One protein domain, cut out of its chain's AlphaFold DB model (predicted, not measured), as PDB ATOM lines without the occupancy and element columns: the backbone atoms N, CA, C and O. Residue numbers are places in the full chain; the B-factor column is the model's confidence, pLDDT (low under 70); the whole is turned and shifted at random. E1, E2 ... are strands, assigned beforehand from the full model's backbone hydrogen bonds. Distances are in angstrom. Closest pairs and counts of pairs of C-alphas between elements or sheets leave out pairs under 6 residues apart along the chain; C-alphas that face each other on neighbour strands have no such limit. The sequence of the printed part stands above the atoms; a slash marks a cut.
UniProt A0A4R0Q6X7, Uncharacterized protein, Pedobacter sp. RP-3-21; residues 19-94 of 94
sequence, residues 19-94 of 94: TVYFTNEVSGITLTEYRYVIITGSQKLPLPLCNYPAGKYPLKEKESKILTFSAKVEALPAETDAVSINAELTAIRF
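This is residues 19 to 94 of the 94 residues of an uncharacterized protein of Pedobacter sp. RP-3-21 (UniProt A0A4R0Q6X7). One strongly twisted sheet of five strands folds back on itself into a small, partly closed barrel: E3 and E2 face E4 and E5, E1 is the hinge, and edge strands E3 and E5 come close at residues 49 and 87. The long links, residues 50 to 63 and 75 to 86, reach towards opposite ends of the longest axis. The 76 printed residues hold five named strands, E1 to E5, and no named helix, class all strand; the sheet's order is E3 E2 E1 E4 E5, all antiparallel. The whole is compact, radius of gyration of the C-alphas 11.9 A, spanning 35 by 25 by 20 A.

Start at residues 19 to 26, E1, which bends by 110 degrees at residue 23. Residues 29 to 40, E2, form a hairpin with it; N 21 and O 37 are 2.8 A apart, within hydrogen-bond range. Residues 46 to 49, E3, form a hairpin with E2, N 49 and O 36 at 2.7 A, completing a meander, each strand the antiparallel neighbour of the one before. Residues 64 to 74, E4, are antiparallel to E1, N 20 and O 65 at 2.8 A: a Greek key, the meander E1 E2 E3 with its first strand beside a fourth. E4 bends by 89 degrees at residue 67; its residues 68 to 73 pair with E5, residues 87 to 93, in a hairpin, N 70 and O 91 at 2.9 A. The closest C-alphas of E3 and E5, Leu 49 and Ala 87, are 5.0 A apart.

Find C-alpha 19 at (17.926, -22.037, 9.040), where E1 begins, 12.9 A long. E2 measures 17.9 A, E3 9.5 A and E4 23.8 A. E5 runs 16.3 A to C-alpha 93 at (13.779, -19.403, 19.973).

The farthest C-alphas, Lys 56 and Glu 79, are 35.6 A apart. The printed part has no cut; E3 to E4 and E4 to E5 are long links. Look for pLDDT under 70 at residues 41 to 44 and 75 to 85.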
ATOM      1  N   THR A  19      19.067 -22.304   9.912       91.38
ATOM      2  CA  THR A  19      17.926 -22.037   9.040       91.38
ATOM      3  C   THR A  19      17.139 -23.323   8.879       91.38
ATOM      4  O   THR A  19      17.684 -24.329   8.425       91.38
ATOM      5  N   VAL A  20      15.870 -23.304   9.278       92.00
ATOM      6  CA  VAL A  20      14.931 -24.394   9.017       92.00
ATOM      7  C   VAL A  20      14.272 -24.188   7.656       92.00
ATOM      8  O   VAL A  20      13.903 -23.070   7.307       92.00
ATOM      9  N   TYR A  21      14.117 -25.271   6.910       91.56
ATOM     10  CA  TYR A  21      13.492 -25.345   5.596       91.56
ATOM     11  C   TYR A  21      12.364 -26.368   5.642       91.56
ATOM     12  O   TYR A  21      12.494 -27.383   6.324       91.56
ATOM     13  N   PHE A  22      11.295 -26.141   4.884       92.00
ATOM     14  CA  PHE A  22      10.338 -27.194   4.547       92.00
ATOM     15  C   PHE A  22      10.548 -27.601   3.086       92.00
ATOM     16  O   PHE A  22      10.167 -26.884   2.158       92.00
ATOM     17  N   THR A  23      11.243 -28.722   2.887       90.44
ATOM     18  CA  THR A  23      11.779 -29.136   1.583       90.44
ATOM     19  C   THR A  23      11.745 -30.654   1.429       90.44
ATOM     20  O   THR A  23      11.806 -31.393   2.412       90.44
ATOM     21  N   ASN A  24      11.657 -31.127   0.191       89.88
ATOM     22  CA  ASN A  24      11.931 -32.511  -0.184       89.88
ATOM     23  C   ASN A  24      13.279 -32.641  -0.915       89.88
ATOM     24  O   ASN A  24      13.573 -33.694  -1.458       89.88
ATOM     25  N   GLU A  25      14.090 -31.588  -0.958       86.69
ATOM     26  CA  GLU A  25      15.414 -31.594  -1.575       86.69
ATOM     27  C   GLU A  25      16.463 -31.182  -0.542       86.69
ATOM     28  O   GLU A  25      16.356 -30.123   0.085       86.69
ATOM     29  N   VAL A  26      17.463 -32.039  -0.351       81.19
ATOM     30  CA  VAL A  26      18.504 -31.886   0.664       81.19
ATOM     31  C   VAL A  26      19.851 -32.252   0.047       81.19
ATOM     32  O   VAL A  26      20.081 -33.404  -0.297       81.19
ATOM     33  N   SER A  27      20.753 -31.276  -0.106       76.06
ATOM     34  CA  SER A  27      22.108 -31.488  -0.654       76.06
ATOM     35  C   SER A  27      22.149 -32.252  -1.992       76.06
ATOM     36  O   SER A  27      23.044 -33.060  -2.222       76.06
ATOM     37  N   GLY A  28      21.181 -31.999  -2.881       76.31
ATOM     38  CA  GLY A  28      21.064 -32.672  -4.181       76.31
ATOM     39  C   GLY A  28      20.369 -34.040  -4.141       76.31
ATOM     40  O   GLY A  28      20.246 -34.681  -5.181       76.31
ATOM     41  N   ILE A  29      19.896 -34.483  -2.972       78.81
ATOM     42  CA  ILE A  29      19.081 -35.689  -2.804       78.81
ATOM     43  C   ILE A  29      17.606 -35.290  -2.734       78.81
ATOM     44  O   ILE A  29      17.210 -34.495  -1.878       78.81
ATOM     45  N   THR A  30      16.784 -35.881  -3.604       86.19
ATOM     46  CA  THR A  30      15.323 -35.753  -3.550       86.19
ATOM     47  C   THR A  30      14.743 -36.804  -2.609       86.19
ATOM     48  O   THR A  30      14.821 -38.004  -2.865       86.19
ATOM     49  N   LEU A  31      14.143 -36.345  -1.518       80.69
ATOM     50  CA  LEU A  31      13.378 -37.139  -0.571       80.69
ATOM     51  C   LEU A  31      12.015 -37.517  -1.163       80.69
ATOM     52  O   LEU A  31      11.417 -36.771  -1.942       80.69
ATOM     53  N   THR A  32      11.487 -38.664  -0.738       84.00
ATOM     54  CA  THR A  32      10.156 -39.149  -1.140       84.00
ATOM     55  C   THR A  32       9.012 -38.277  -0.620       84.00
ATOM     56  O   THR A  32       7.915 -38.316  -1.167       84.00
ATOM     57  N   GLU A  33       9.256 -37.496   0.431       85.50
ATOM     58  CA  GLU A  33       8.276 -36.626   1.075       85.50
ATOM     59  C   GLU A  33       8.933 -35.326   1.555       85.50
ATOM     60  O   GLU A  33      10.143 -35.271   1.789       85.50
ATOM     61  N   TYR A  34       8.127 -34.274   1.717       86.19
ATOM     62  CA  TYR A  34       8.591 -33.026   2.317       86.19
ATOM     63  C   TYR A  34       8.841 -33.213   3.808       86.19
ATOM     64  O   TYR A  34       7.996 -33.733   4.537       86.19
ATOM     65  N   ARG A  35       9.989 -32.726   4.276       88.50
ATOM     66  CA  ARG A  35      10.364 -32.749   5.687       88.50
ATOM     67  C   ARG A  35      10.886 -31.389   6.118       88.50
ATOM     68  O   ARG A  35      11.350 -30.581   5.311       88.50
ATOM     69  N   TYR A  36      10.804 -31.136   7.418       90.38
ATOM     70  CA  TYR A  36      11.490 -30.000   8.012       90.38
ATOM     71  C   TYR A  36      12.964 -30.353   8.157       90.38
ATOM     72  O   TYR A  36      13.281 -31.404   8.699       90.38
ATOM     73  N   VAL A  37      13.862 -29.507   7.671       89.94
ATOM     74  CA  VAL A  37      15.312 -29.735   7.716       89.94
ATOM     75  C   VAL A  37      15.974 -28.483   8.256       89.94
ATOM     76  O   VAL A  37      15.675 -27.391   7.781       89.94
ATOM     77  N   ILE A  38      16.874 -28.614   9.227       89.50
ATOM     78  CA  ILE A  38      17.676 -27.492   9.718       89.50
ATOM     79  C   ILE A  38      19.112 -27.585   9.214       89.50
ATOM     80  O   ILE A  38      19.732 -28.645   9.260       89.50
ATOM     81  N   ILE A  39      19.639 -26.464   8.727       87.00
ATOM     82  CA  ILE A  39      21.028 -26.330   8.285       87.00
ATOM     83  C   ILE A  39      21.702 -25.290   9.176       87.00
ATOM     84  O   ILE A  39      21.191 -24.180   9.346       87.00
ATOM     85  N   THR A  40      22.849 -25.643   9.755       83.31
ATOM     86  CA  THR A  40      23.648 -24.718  10.572       83.31
ATOM     87  C   THR A  40      24.750 -24.070   9.737       83.31
ATOM     88  O   THR A  40      25.263 -24.669   8.795       83.31
ATOM     89  N   GLY A  41      25.130 -22.833  10.060       65.50
ATOM     90  CA  GLY A  41      26.149 -22.108   9.288       65.50
ATOM     91  C   GLY A  41      27.555 -22.719   9.379       65.50
ATOM     92  O   GLY A  41      28.341 -22.596   8.443       65.50
ATOM     93  N   SER A  42      27.872 -23.395  10.487       59.25
ATOM     94  CA  SER A  42      29.179 -24.013  10.750       59.25
ATOM     95  C   SER A  42      29.279 -25.451  10.240       59.25
ATOM     96  O   SER A  42      30.356 -25.890   9.840       59.25
ATOM     97  N   GLN A  43      28.162 -26.176  10.205       56.00
ATOM     98  CA  GLN A  43      28.064 -27.508   9.624       56.00
ATOM     99  C   GLN A  43      26.982 -27.480   8.550       56.00
ATOM    100  O   GLN A  43      25.791 -27.476   8.857       56.00
ATOM    101  N   LYS A  44      27.399 -27.536   7.278       64.25
ATOM    102  CA  LYS A  44      26.506 -27.707   6.113       64.25
ATOM    103  C   LYS A  44      25.737 -29.038   6.122       64.25
ATOM    104  O   LYS A  44      25.135 -29.384   5.115       64.25
ATOM    105  N   LEU A  45      25.805 -29.798   7.213       72.25
ATOM    106  CA  LEU A  45      25.103 -31.054   7.392       72.25
ATOM    107  C   LEU A  45      23.625 -30.736   7.642       72.25
ATOM    108  O   LEU A  45      23.294 -30.134   8.667       72.25
ATOM    109  N   PRO A  46      22.744 -31.074   6.692       82.06
ATOM    110  CA  PRO A  46      21.317 -30.905   6.874       82.06
ATOM    111  C   PRO A  46      20.813 -31.927   7.892       82.06
ATOM    112  O   PRO A  46      21.124 -33.110   7.794       82.06
ATOM    113  N   LEU A  47      20.018 -31.467   8.853       84.50
ATOM    114  CA  LEU A  47      19.436 -32.298   9.901       84.50
ATOM    115  C   LEU A  47      17.910 -32.346   9.731       84.50
ATOM    116  O   LEU A  47      17.233 -31.356  10.029       84.50
ATOM    117  N   PRO A  48      17.348 -33.467   9.249       86.75
ATOM    118  CA  PRO A  48      15.909 -33.700   9.249       86.75
ATOM    119  C   PRO A  48      15.324 -33.592  10.664       86.75
ATOM    120  O   PRO A  48      15.799 -34.226  11.598       86.75
ATOM    121  N   LEU A  49      14.274 -32.793  10.831       88.06
ATOM    122  CA  LEU A  49      13.577 -32.567  12.090       88.06
ATOM    123  C   LEU A  49      12.319 -33.430  12.154       88.06
ATOM    124  O   LEU A  49      11.387 -33.262  11.371       88.06
ATOM    125  N   CYS A  50      12.261 -34.304  13.146       86.44
ATOM    126  CA  CYS A  50      11.141 -35.225  13.356       86.44
ATOM    127  C   CYS A  50      10.015 -34.633  14.218       86.44
ATOM    128  O   CYS A  50       8.896 -35.127  14.179       86.44
ATOM    129  N   ASN A  51      10.278 -33.570  14.985       88.88
ATOM    130  CA  ASN A  51       9.307 -32.995  15.919       88.88
ATOM    131  C   ASN A  51       9.115 -31.476  15.760       88.88
ATOM    132  O   ASN A  51       8.794 -30.776  16.728       88.88
ATOM    133  N   TYR A  52       9.311 -30.954  14.545       90.00
ATOM    134  CA  TYR A  52       9.143 -29.528  14.273       90.00
ATOM    135  C   TYR A  52       7.707 -29.054  14.599       90.00
ATOM    136  O   TYR A  52       6.733 -29.650  14.132       90.00
ATOM    137  N   PRO A  53       7.528 -27.975  15.390       88.38
ATOM    138  CA  PRO A  53       6.210 -27.513  15.831       88.38
ATOM    139  C   PRO A  53       5.465 -26.702  14.752       88.38
ATOM    140  O   PRO A  53       5.158 -25.522  14.941       88.38
ATOM    141  N   ALA A  54       5.115 -27.357  13.641       86.88
ATOM    142  CA  ALA A  54       4.444 -26.760  12.480       86.88
ATOM    143  C   ALA A  54       3.118 -26.052  12.817       86.88
ATOM    144  O   ALA A  54       2.793 -25.035  12.215       86.88
ATOM    145  N   GLY A  55       2.383 -26.528  13.829       86.38
ATOM    146  CA  GLY A  55       1.147 -25.876  14.284       86.38
ATOM    147  C   GLY A  55       1.357 -24.500  14.933       86.38
ATOM    148  O   GLY A  55       0.419 -23.713  14.993       86.38
ATOM    149  N   LYS A  56       2.571 -24.195  15.415       86.69
ATOM    150  CA  LYS A  56       2.924 -22.873  15.970       86.69
ATOM    151  C   LYS A  56       3.706 -22.012  14.981       86.69
ATOM    152  O   LYS A  56       3.566 -20.794  14.999       86.69
ATOM    153  N   TYR A  57       4.535 -22.638  14.147       87.06
ATOM    154  CA  TYR A  57       5.435 -21.950  13.221       87.06
ATOM    155  C   TYR A  57       5.373 -22.603  11.835       87.06
ATOM    156  O   TYR A  57       6.334 -23.259  11.429       87.06
ATOM    157  N   PRO A  58       4.243 -22.481  11.123       88.94
ATOM    158  CA  PRO A  58       4.087 -23.107   9.818       88.94
ATOM    159  C   PRO A  58       5.084 -22.516   8.816       88.94
ATOM    160  O   PRO A  58       5.333 -21.309   8.824       88.94
ATOM    161  N   LEU A  59       5.629 -23.371   7.955       89.56
ATOM    162  CA  LEU A  59       6.378 -22.977   6.763       89.56
ATOM    163  C   LEU A  59       5.682 -23.595   5.556       89.56
ATOM    164  O   LEU A  59       5.264 -24.753   5.611       89.56
ATOM    165  N   LYS A  60       5.539 -22.827   4.479       89.00
ATOM    166  CA  LYS A  60       5.057 -23.348   3.198       89.00
ATOM    167  C   LYS A  60       6.187 -24.050   2.453       89.00
ATOM    168  O   LYS A  60       7.355 -23.968   2.826       89.00
ATOM    169  N   GLU A  61       5.827 -24.748   1.384       85.38
ATOM    170  CA  GLU A  61       6.794 -25.395   0.498       85.38
ATOM    171  C   GLU A  61       7.889 -24.411   0.076       85.38
ATOM    172  O   GLU A  61       7.599 -23.312  -0.399       85.38
ATOM    173  N   LYS A  62       9.152 -24.819   0.260       79.50
ATOM    174  CA  LYS A  62      10.356 -24.038  -0.070       79.50
ATOM    175  C   LYS A  62      10.538 -22.751   0.746       79.50
ATOM    176  O   LYS A  62      11.481 -22.004   0.485       79.50
ATOM    177  N   GLU A  63       9.701 -22.492   1.751       87.38
ATOM    178  CA  GLU A  63       9.962 -21.431   2.719       87.38
ATOM    179  C   GLU A  63      11.045 -21.854   3.713       87.38
ATOM    180  O   GLU A  63      11.284 -23.038   3.982       87.38
ATOM    181  N   SER A  64      11.708 -20.846   4.273       89.88
ATOM    182  CA  SER A  64      12.735 -21.038   5.280       89.88
ATOM    183  C   SER A  64      12.686 -19.952   6.341       89.88
ATOM    184  O   SER A  64      12.153 -18.862   6.116       89.88
ATOM    185  N   LYS A  65      13.229 -20.257   7.517       91.38
ATOM    186  CA  LYS A  65      13.287 -19.316   8.631       91.38
ATOM    187  C   LYS A  65      14.522 -19.554   9.481       91.38
ATOM    188  O   LYS A  65      14.879 -20.694   9.760       91.38
ATOM    189  N   ILE A  66      15.150 -18.473   9.925       91.38
ATOM    190  CA  ILE A  66      16.254 -18.542  10.883       91.38
ATOM    191  C   ILE A  66      15.675 -18.703  12.287       91.38
ATOM    192  O   ILE A  66      14.715 -18.022  12.655       91.38
ATOM    193  N   LEU A  67      16.255 -19.610  13.064       89.69
ATOM    194  CA  LEU A  67      15.922 -19.808  14.465       89.69
ATOM    195  C   LEU A  67      17.161 -20.212  15.266       89.69
ATOM    196  O   LEU A  67      18.150 -20.712  14.728       89.69
ATOM    197  N   THR A  68      17.095 -19.998  16.574       91.44
ATOM    198  CA  THR A  68      18.031 -20.589  17.530       91.44
ATOM    199  C   THR A  68      17.400 -21.850  18.099       91.44
ATOM    200  O   THR A  68      16.254 -21.815  18.553       91.44
ATOM    201  N   PHE A  69      18.122 -22.966  18.099       89.38
ATOM    202  CA  PHE A  69      17.621 -24.249  18.572       89.38
ATOM    203  C   PHE A  69      18.586 -24.964  19.506       89.38
ATOM    204  O   PHE A  69      19.786 -24.706  19.553       89.38
ATOM    205  N   SER A  70      18.019 -25.902  20.251       89.31
ATOM    206  CA  SER A  70      18.747 -27.017  20.840       89.31
ATOM    207  C   SER A  70      18.095 -28.310  20.367       89.31
ATOM    208  O   SER A  70      16.876 -28.351  20.175       89.31
ATOM    209  N   ALA A  71      18.894 -29.346  20.142       87.06
ATOM    210  CA  ALA A  71      18.421 -30.630  19.653       87.06
ATOM    211  C   ALA A  71      19.227 -31.793  20.228       87.06
ATOM    212  O   ALA A  71      20.382 -31.643  20.622       87.06
ATOM    213  N   LYS A  72      18.616 -32.972  20.237       86.94
ATOM    214  CA  LYS A  72      19.311 -34.249  20.362       86.94
ATOM    215  C   LYS A  72      19.429 -34.851  18.973       86.94
ATOM    216  O   LYS A  72      18.431 -34.972  18.267       86.94
ATOM    217  N   VAL A  73      20.641 -35.220  18.601       80.75
ATOM    218  CA  VAL A  73      20.940 -35.909  17.346       80.75
ATOM    219  C   VAL A  73      21.589 -37.239  17.666       80.75
ATOM    220  O   VAL A  73      22.310 -37.355  18.659       80.75
ATOM    221  N   GLU A  74      21.355 -38.252  16.845       76.81
ATOM    222  CA  GLU A  74      22.174 -39.454  16.935       76.81
ATOM    223  C   GLU A  74      23.561 -39.146  16.367       76.81
ATOM    224  O   GLU A  74      23.712 -38.532  15.312       76.81
ATOM    225  N   ALA A  75      24.592 -39.547  17.099       66.00
ATOM    226  CA  ALA A  75      25.961 -39.507  16.645       66.00
ATOM    227  C   ALA A  75      26.106 -40.484  15.476       66.00
ATOM    228  O   ALA A  75      26.083 -41.702  15.661       66.00
ATOM    229  N   LEU A  76      26.265 -39.922  14.281       63.06
ATOM    230  CA  LEU A  76      26.646 -40.657  13.086       63.06
ATOM    231  C   LEU A  76      28.041 -41.270  13.307       63.06
ATOM    232  O   LEU A  76      28.969 -40.550  13.696       63.06
ATOM    233  N   PRO A  77      28.239 -42.571  13.041       61.00
ATOM    234  CA  PRO A  77      29.552 -43.071  12.651       61.00
ATOM    235  C   PRO A  77      30.116 -42.196  11.520       61.00
ATOM    236  O   PRO A  77      29.356 -41.703  10.688       61.00
ATOM    237  N   ALA A  78      31.438 -42.010  11.459       61.50
ATOM    238  CA  ALA A  78      32.081 -41.102  10.495       61.50
ATOM    239  C   ALA A  78      31.764 -41.406   9.010       61.50
ATOM    240  O   ALA A  78      31.992 -40.561   8.150       61.50
ATOM    241  N   GLU A  79      31.228 -42.593   8.723       60.66
ATOM    242  CA  GLU A  79      30.902 -43.093   7.385       60.66
ATOM    243  C   GLU A  79      29.393 -43.072   7.074       60.66
ATOM    244  O   GLU A  79      28.975 -43.503   6.003       60.66
ATOM    245  N   THR A  80      28.547 -42.615   8.002       60.72
ATOM    246  CA  THR A  80      27.090 -42.633   7.824       60.72
ATOM    247  C   THR A  80      26.591 -41.360   7.151       60.72
ATOM    248  O   THR A  80      26.924 -40.249   7.565       60.72
ATOM    249  N   ASP A  81      25.756 -41.531   6.124       59.75
ATOM    250  CA  ASP A  81      25.099 -40.430   5.425       59.75
ATOM    251  C   ASP A  81      24.190 -39.647   6.386       59.75
ATOM    252  O   ASP A  81      23.244 -40.183   6.972       59.75
ATOM    253  N   ALA A  82      24.485 -38.359   6.541       58.50
ATOM    254  CA  ALA A  82      23.824 -37.471   7.484       58.50
ATOM    255  C   ALA A  82      22.339 -37.242   7.190       58.50
ATOM    256  O   ALA A  82      21.588 -36.873   8.089       58.50
ATOM    257  N   VAL A  83      21.898 -37.515   5.959       60.16
ATOM    258  CA  VAL A  83      20.485 -37.414   5.563       60.16
ATOM    259  C   VAL A  83      19.641 -38.555   6.156       60.16
ATOM    260  O   VAL A  83      18.414 -38.469   6.191       60.16
ATOM    261  N   SER A  84      20.280 -39.604   6.685       63.50
ATOM    262  CA  SER A  84      19.598 -40.770   7.266       63.50
ATOM    263  C   SER A  84      19.199 -40.599   8.734       63.50
ATOM    264  O   SER A  84      18.466 -41.438   9.257       63.50
ATOM    265  N   ILE A  85      19.672 -39.549   9.417       69.69
ATOM    266  CA  ILE A  85      19.488 -39.396  10.865       69.69
ATOM    267  C   ILE A  85      18.595 -38.209  11.199       69.69
ATOM    268  O   ILE A  85      18.800 -37.090  10.742       69.69
ATOM    269  N   ASN A  86      17.605 -38.467  12.050       75.38
ATOM    270  CA  ASN A  86      16.681 -37.450  12.527       75.38
ATOM    271  C   ASN A  86      17.257 -36.683  13.729       75.38
ATOM    272  O   ASN A  86      17.958 -37.235  14.578       75.38
ATOM    273  N   ALA A  87      16.888 -35.412  13.835       82.75
ATOM    274  CA  ALA A  87      17.182 -34.530  14.951       82.75
ATOM    275  C   ALA A  87      15.896 -34.195  15.720       82.75
ATOM    276  O   ALA A  87      14.919 -33.697  15.154       82.75
ATOM    277  N   GLU A  88      15.908 -34.434  17.032       88.31
ATOM    278  CA  GLU A  88      14.816 -34.076  17.936       88.31
ATOM    279  C   GLU A  88      15.078 -32.701  18.550       88.31
ATOM    280  O   GLU A  88      15.987 -32.543  19.365       88.31
ATOM    281  N   LEU A  89      14.265 -31.700  18.213       86.19
ATOM    282  CA  LEU A  89      14.319 -30.387  18.851       86.19
ATOM    283  C   LEU A  89      13.934 -30.492  20.329       86.19
ATOM    284  O   LEU A  89      12.872 -31.011  20.673       86.19
ATOM    285  N   THR A  90      14.763 -29.916  21.194       87.44
ATOM    286  CA  THR A  90      14.508 -29.785  22.635       87.44
ATOM    287  C   THR A  90      14.126 -28.361  23.026       87.44
ATOM    288  O   THR A  90      13.392 -28.166  23.992       87.44
ATOM    289  N   ALA A  91      14.574 -27.361  22.262       85.12
ATOM    290  CA  ALA A  91      14.197 -25.964  22.443       85.12
ATOM    291  C   ALA A  91      14.281 -25.197  21.119       85.12
ATOM    292  O   ALA A  91      15.154 -25.471  20.298       85.12
ATOM    293  N   ILE A  92      13.407 -24.202  20.945       84.06
ATOM    294  CA  ILE A  92      13.451 -23.241  19.835       84.06
ATOM    295  C   ILE A  92      13.215 -21.818  20.346       84.06
ATOM    296  O   ILE A  92      12.423 -21.605  21.266       84.06
ATOM    297  N   ARG A  93      13.906 -20.850  19.744       85.19
ATOM    298  CA  ARG A  93      13.779 -19.403  19.973       85.19
ATOM    299  C   ARG A  93      13.932 -18.681  18.629       85.19
ATOM    300  O   ARG A  93      14.700 -19.141  17.785       85.19
ATOM    301  N   PHE A  94      13.201 -17.589  18.435       77.94
ATOM    302  CA  PHE A  94      13.222 -16.779  17.211       77.94
ATOM    303  C   PHE A  94      13.805 -15.405  17.497       77.94
ATOM    304  O   PHE A  94      13.574 -14.919  18.627       77.94
TER     305      PHE A  94